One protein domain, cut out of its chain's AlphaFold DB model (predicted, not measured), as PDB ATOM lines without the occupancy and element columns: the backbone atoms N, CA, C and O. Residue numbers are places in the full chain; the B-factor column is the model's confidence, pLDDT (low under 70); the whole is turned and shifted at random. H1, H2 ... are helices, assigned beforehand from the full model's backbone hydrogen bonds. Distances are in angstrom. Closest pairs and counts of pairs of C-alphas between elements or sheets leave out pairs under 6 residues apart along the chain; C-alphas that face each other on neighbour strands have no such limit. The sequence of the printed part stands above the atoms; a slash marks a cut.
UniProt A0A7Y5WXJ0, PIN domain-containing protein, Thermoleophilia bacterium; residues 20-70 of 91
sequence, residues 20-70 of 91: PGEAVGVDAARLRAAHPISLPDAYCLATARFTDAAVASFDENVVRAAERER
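Overview. This is residues 20 to 70 of the 91 residues of the protein "PIN domain-containing protein" of Thermoleophilia bacterium (UniProt A0A7Y5WXJ0). Two helices, H1 and H2, cross steeply in close contact, and a shorter helix, H3, stands beside H2, reached by a loop of residues 51 to 59. The 51 printed residues hold three named helices, in the order H1, H2, H3, and no named strand: all helix. The whole is compact, radius of gyration of the C-alphas 9.6 A, with spans of 27 by 22 by 16 A.

Arrangement. Begin with H1, residues 22 to 34, which touches H2, residues 39 to 50, closest at the C-alphas of Ala 28 and Ala 42, 4.6 A apart. They run opposite ways at a steep tilt of 60 degrees. Next look at H3, residues 60 to 68: it is close to H2 but not clearly touching, with the closest C-alphas, Leu 45 and Ala 66, 6.7 A apart. These two run the same way at a shallow tilt of 33 degrees, only just short of steep. H1 and H3 are only just apart, 8.2 A at the closest. In H1, H2 and H3 every O i to N i+4 pair is within hydrogen-bond range.

Along the chain. Find C-alpha 22 at (3.411, 96.927, 60.149); from there H1 runs 18.6 A. H2 covers 16.1 A and H3 12.2 A, ending at C-alpha 68, (4.405, 117.508, 70.309).

Size, cuts and confidence. The C-alphas of Glu 22 and Phe 58 are farthest apart, 26.9 A. The printed part has no cut, the link H1 to H2 is tight, H2 to H3 short, and no printed residue is under 70 in pLDDT.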
ATOM      1  N   PRO A  20       6.658  95.494  67.394       78.00
ATOM      2  CA  PRO A  20       5.818  96.374  66.598       78.00
ATOM      3  C   PRO A  20       5.473  95.723  65.250       78.00
ATOM      4  O   PRO A  20       6.353  95.224  64.549       78.00
ATOM      5  N   GLY A  21       4.182  95.720  64.908       88.94
ATOM      6  CA  GLY A  21       3.681  95.268  63.608       88.94
ATOM      7  C   GLY A  21       3.779  96.351  62.529       88.94
ATOM      8  O   GLY A  21       4.215  97.472  62.791       88.94
ATOM      9  N   GLU A  22       3.319  96.037  61.317       93.25
ATOM     10  CA  GLU A  22       3.411  96.927  60.149       93.25
ATOM     11  C   GLU A  22       2.823  98.325  60.401       93.25
ATOM     12  O   GLU A  22       3.468  99.327  60.098       93.25
ATOM     13  N   ALA A  23       1.649  98.408  61.035       93.81
ATOM     14  CA  ALA A  23       1.009  99.685  61.360       93.81
ATOM     15  C   ALA A  23       1.896 100.586  62.240       93.81
ATOM     16  O   ALA A  23       2.001 101.788  61.995       93.81
ATOM     17  N   VAL A  24       2.588  99.996  63.221       95.81
ATOM     18  CA  VAL A  24       3.536 100.716  64.085       95.81
ATOM     19  C   VAL A  24       4.774 101.133  63.290       95.81
ATOM     20  O   VAL A  24       5.287 102.229  63.491       95.81
ATOM     21  N   GLY A  25       5.227 100.305  62.343       96.44
ATOM     22  CA  GLY A  25       6.329 100.650  61.445       96.44
ATOM     23  C   GLY A  25       6.023 101.841  60.536       96.44
ATOM     24  O   GLY A  25       6.861 102.732  60.379       96.44
ATOM     25  N   VAL A  26       4.808 101.912  59.987       97.94
ATOM     26  CA  VAL A  26       4.355 103.062  59.189       97.94
ATOM     27  C   VAL A  26       4.284 104.325  60.046       97.94
ATOM     28  O   VAL A  26       4.742 105.384  59.616       97.94
ATOM     29  N   ASP A  27       3.745 104.228  61.263       97.81
ATOM     30  CA  ASP A  27       3.674 105.377  62.170       97.81
ATOM     31  C   ASP A  27       5.073 105.854  62.600       97.81
ATOM     32  O   ASP A  27       5.365 107.048  62.559       97.81
ATOM     33  N   ALA A  28       5.997 104.930  62.879       98.06
ATOM     34  CA  ALA A  28       7.396 105.250  63.156       98.06
ATOM     35  C   ALA A  28       8.064 105.986  61.979       98.06
ATOM     36  O   ALA A  28       8.773 106.974  62.181       98.06
ATOM     37  N   ALA A  29       7.810 105.567  60.735       97.88
ATOM     38  CA  ALA A  29       8.328 106.264  59.557       97.88
ATOM     39  C   ALA A  29       7.780 107.700  59.446       97.88
ATOM     40  O   ALA A  29       8.536 108.629  59.144       97.88
ATOM     41  N   ARG A  30       6.491 107.909  59.748       98.25
ATOM     42  CA  ARG A  30       5.867 109.245  59.773       98.25
ATOM     43  C   ARG A  30       6.464 110.131  60.862       98.25
ATOM     44  O   ARG A  30       6.827 111.272  60.587       98.25
ATOM     45  N   LEU A  31       6.638 109.595  62.068       98.25
ATOM     46  CA  LEU A  31       7.266 110.303  63.185       98.25
ATOM     47  C   LEU A  31       8.707 110.707  62.862       98.25
ATOM     48  O   LEU A  31       9.100 111.845  63.111       98.25
ATOM     49  N   ARG A  32       9.480 109.812  62.239       97.94
ATOM     50  CA  ARG A  32      10.841 110.105  61.774       97.94
ATOM     51  C   ARG A  32      10.875 111.209  60.716       97.94
ATOM     52  O   ARG A  32      11.835 111.978  60.681       97.94
ATOM     53  N   ALA A  33       9.879 111.269  59.837       98.25
ATOM     54  CA  ALA A  33       9.782 112.323  58.832       98.25
ATOM     55  C   ALA A  33       9.413 113.683  59.455       98.25
ATOM     56  O   ALA A  33       9.902 114.714  59.000       98.25
ATOM     57  N   ALA A  34       8.583 113.685  60.502       98.19
ATOM     58  CA  ALA A  34       8.098 114.896  61.163       98.19
ATOM     59  C   ALA A  34       9.068 115.478  62.211       98.19
ATOM     60  O   ALA A  34       9.056 116.686  62.458       98.19
ATOM     61  N   HIS A  35       9.913 114.643  62.826       97.75
ATOM     62  CA  HIS A  35      10.790 115.038  63.934       97.75
ATOM     63  C   HIS A  35      12.254 114.642  63.695       97.75
ATOM     64  O   HIS A  35      12.530 113.619  63.068       97.75
ATOM     65  N   PRO A  36      13.223 115.404  64.234       96.31
ATOM     66  CA  PRO A  36      14.649 115.105  64.104       96.31
ATOM     67  C   PRO A  36      15.099 114.013  65.095       96.31
ATOM     68  O   PRO A  36      15.983 114.237  65.917       96.31
ATOM     69  N   ILE A  37      14.473 112.839  65.040       97.81
ATOM     70  CA  ILE A  37      14.787 111.661  65.869       97.81
ATOM     71  C   ILE A  37      15.298 110.514  64.995       97.81
ATOM     72  O   ILE A  37      15.196 110.582  63.772       97.81
ATOM     73  N   SER A  38      15.870 109.461  65.579       97.62
ATOM     74  CA  SER A  38      16.236 108.266  64.810       97.62
ATOM     75  C   SER A  38      14.997 107.412  64.492       97.62
ATOM     76  O   SER A  38      13.944 107.566  65.112       97.62
ATOM     77  N   LEU A  39      15.090 106.504  63.513       96.00
ATOM     78  CA  LEU A  39      13.999 105.555  63.251       96.00
ATOM     79  C   LEU A  39      13.739 104.622  64.458       96.00
ATOM     80  O   LEU A  39      12.572 104.425  64.785       96.00
ATOM     81  N   PRO A  40      14.762 104.087  65.156       95.25
ATOM     82  CA  PRO A  40      14.553 103.354  66.406       95.25
ATOM     83  C   PRO A  40      13.786 104.145  67.476       95.25
ATOM     84  O   PRO A  40      12.847 103.613  68.062       95.25
ATOM     85  N   ASP A  41      14.111 105.422  67.684       96.69
ATOM     86  CA  ASP A  41      13.379 106.253  68.652       96.69
ATOM     87  C   ASP A  41      11.934 106.487  68.209       96.69
ATOM     88  O   ASP A  41      11.008 106.451  69.019       96.69
ATOM     89  N   ALA A  42      11.720 106.675  66.906       97.69
ATOM     90  CA  ALA A  42      10.384 106.784  66.343       97.69
ATOM     91  C   ALA A  42       9.567 105.497  66.555       97.69
ATOM     92  O   ALA A  42       8.372 105.580  66.829       97.69
ATOM     93  N   TYR A  43      10.202 104.319  66.517       96.94
ATOM     94  CA  TYR A  43       9.568 103.056  66.905       96.94
ATOM     95  C   TYR A  43       9.180 103.033  68.383       96.94
ATOM     96  O   TYR A  43       8.089 102.559  68.703       96.94
ATOM     97  N   CYS A  44      10.020 103.550  69.281       95.44
ATOM     98  CA  CYS A  44       9.675 103.661  70.699       95.44
ATOM     99  C   CYS A  44       8.445 104.554  70.910       95.44
ATOM    100  O   CYS A  44       7.530 104.164  71.632       95.44
ATOM    101  N   LEU A  45       8.386 105.710  70.239       97.12
ATOM    102  CA  LEU A  45       7.240 106.620  70.311       97.12
ATOM    103  C   LEU A  45       5.966 106.003  69.709       97.12
ATOM    104  O   LEU A  45       4.914 106.032  70.344       97.12
ATOM    105  N   ALA A  46       6.057 105.406  68.517       97.56
ATOM    106  CA  ALA A  46       4.922 104.759  67.857       97.56
ATOM    107  C   ALA A  46       4.384 103.575  68.673       97.56
ATOM    108  O   ALA A  46       3.174 103.403  68.810       97.56
ATOM    109  N   THR A  47       5.280 102.779  69.263       95.75
ATOM    110  CA  THR A  47       4.896 101.674  70.149       95.75
ATOM    111  C   THR A  47       4.195 102.210  71.389       95.75
ATOM    112  O   THR A  47       3.113 101.736  71.707       95.75
ATOM    113  N   ALA A  48       4.752 103.235  72.042       95.38
ATOM    114  CA  ALA A  48       4.143 103.834  73.224       95.38
ATOM    115  C   ALA A  48       2.738 104.379  72.940       95.38
ATOM    116  O   ALA A  48       1.820 104.128  73.713       95.38
ATOM    117  N   ARG A  49       2.541 105.039  71.793       95.31
ATOM    118  CA  ARG A  49       1.214 105.464  71.332       95.31
ATOM    119  C   ARG A  49       0.269 104.281  71.126       95.31
ATOM    120  O   ARG A  49      -0.873 104.335  71.561       95.31
ATOM    121  N   PHE A  50       0.729 103.233  70.446       94.25
ATOM    122  CA  PHE A  50      -0.089 102.058  70.144       94.25
ATOM    123  C   PHE A  50      -0.527 101.307  71.409       94.25
ATOM    124  O   PHE A  50      -1.617 100.745  71.446       94.25
ATOM    125  N   THR A  51       0.316 101.298  72.441       91.69
ATOM    126  CA  THR A  51       0.068 100.581  73.697       91.69
ATOM    127  C   THR A  51      -0.483 101.464  74.815       91.69
ATOM    128  O   THR A  51      -0.600 100.978  75.935       91.69
ATOM    129  N   ASP A  52      -0.745 102.745  74.547       92.44
ATOM    130  CA  ASP A  52      -1.095 103.758  75.556       92.44
ATOM    131  C   ASP A  52      -0.105 103.804  76.743       92.44
ATOM    132  O   ASP A  52      -0.466 103.895  77.915       92.44
ATOM    133  N   ALA A  53       1.189 103.680  76.436       93.12
ATOM    134  CA  ALA A  53       2.263 103.688  77.421       93.12
ATOM    135  C   ALA A  53       2.958 105.055  77.500       93.12
ATOM    136  O   ALA A  53       3.003 105.827  76.541       93.12
ATOM    137  N   ALA A  54       3.577 105.325  78.650       95.12
ATOM    138  CA  ALA A  54       4.455 106.474  78.818       95.12
ATOM    139  C   ALA A  54       5.885 106.175  78.334       95.12
ATOM    140  O   ALA A  54       6.391 105.062  78.477       95.12
ATOM    141  N   VAL A  55       6.572 107.200  77.833       94.25
ATOM    142  CA  VAL A  55       7.962 107.127  77.375       94.25
ATOM    143  C   VAL A  55       8.900 107.711  78.426       94.25
ATOM    144  O   VAL A  55       8.699 108.812  78.937       94.25
ATOM    145  N   ALA A  56       9.966 106.972  78.726       93.50
ATOM    146  CA  ALA A  56      11.111 107.459  79.483       93.50
ATOM    147  C   ALA A  56      12.269 107.709  78.509       93.50
ATOM    148  O   ALA A  56      12.687 106.784  77.816       93.50
ATOM    149  N   SER A  57      12.801 108.931  78.451       92.50
ATOM    150  CA  SER A  57      13.989 109.232  77.644       92.50
ATOM    151  C   SER A  57      14.819 110.354  78.262       92.50
ATOM    152  O   SER A  57      14.287 111.238  78.935       92.50
ATOM    153  N   PHE A  58      16.127 110.310  78.016       91.31
ATOM    154  CA  PHE A  58      17.067 111.392  78.319       91.31
ATOM    155  C   PHE A  58      17.469 112.187  77.069       91.31
ATOM    156  O   PHE A  58      18.170 113.191  77.190       91.31
ATOM    157  N   ASP A  59      17.045 111.747  75.882       93.12
ATOM    158  CA  ASP A  59      17.287 112.458  74.631       93.12
ATOM    159  C   ASP A  59      16.264 113.590  74.473       93.12
ATOM    160  O   ASP A  59      15.053 113.362  74.415       93.12
ATOM    161  N   GLU A  60      16.752 114.828  74.393       94.19
ATOM    162  CA  GLU A  60      15.896 116.008  74.276       94.19
ATOM    163  C   GLU A  60      15.041 116.018  73.004       94.19
ATOM    164  O   GLU A  60      13.925 116.539  73.033       94.19
ATOM    165  N   ASN A  61      15.531 115.472  71.889       95.81
ATOM    166  CA  ASN A  61      14.765 115.420  70.648       95.81
ATOM    167  C   ASN A  61      13.597 114.442  70.781       95.81
ATOM    168  O   ASN A  61      12.495 114.750  70.329       95.81
ATOM    169  N   VAL A  62      13.812 113.312  71.461       96.69
ATOM    170  CA  VAL A  62      12.758 112.327  71.746       96.69
ATOM    171  C   VAL A  62      11.724 112.896  72.712       96.69
ATOM    172  O   VAL A  62      10.529 112.763  72.462       96.69
ATOM    173  N   VAL A  63      12.159 113.585  73.771       96.44
ATOM    174  CA  VAL A  63      11.252 114.248  74.723       96.44
ATOM    175  C   VAL A  63      10.386 115.293  74.015       96.44
ATOM    176  O   VAL A  63       9.164 115.250  74.126       96.44
ATOM    177  N   ARG A  64      10.989 116.176  73.210       96.12
ATOM    178  CA  ARG A  64      10.246 117.197  72.448       96.12
ATOM    179  C   ARG A  64       9.293 116.584  71.424       96.12
ATOM    180  O   ARG A  64       8.212 117.125  71.203       96.12
ATOM    181  N   ALA A  65       9.692 115.490  70.775       97.56
ATOM    182  CA  ALA A  65       8.825 114.769  69.852       97.56
ATOM    183  C   ALA A  65       7.623 114.166  70.596       97.56
ATOM    184  O   ALA A  65       6.490 114.396  70.185       97.56
ATOM    185  N   ALA A  66       7.843 113.490  71.729       97.06
ATOM    186  CA  ALA A  66       6.771 112.939  72.558       97.06
ATOM    187  C   ALA A  66       5.772 114.018  73.014       97.06
ATOM    188  O   ALA A  66       4.567 113.823  72.885       97.06
ATOM    189  N   GLU A  67       6.254 115.184  73.460       96.06
ATOM    190  CA  GLU A  67       5.401 116.315  73.853       96.06
ATOM    191  C   GLU A  67       4.530 116.823  72.694       96.06
ATOM    192  O   GLU A  67       3.319 116.985  72.849       96.06
ATOM    193  N   ARG A  68       5.128 117.048  71.512       97.44
ATOM    194  CA  ARG A  68       4.405 117.508  70.309       97.44
ATOM    195  C   ARG A  68       3.345 116.512  69.857       97.44
ATOM    196  O   ARG A  68       2.267 116.908  69.418       97.44
ATOM    197  N   GLU A  69       3.654 115.233  69.999       97.25
ATOM    198  CA  GLU A  69       2.801 114.111  69.625       97.25
ATOM    199  C   GLU A  69       1.817 113.699  70.732       97.25
ATOM    200  O   GLU A  69       1.052 112.754  70.539       97.25
ATOM    201  N   ARG A  70       1.815 114.416  71.868       96.69
ATOM    202  CA  ARG A  70       0.986 114.165  73.061       96.69
ATOM    203  C   ARG A  70       1.125 112.747  73.625       96.69
ATOM    204  O   ARG A  70       0.168 112.189  74.153       96.69
TER     205      ARG A  70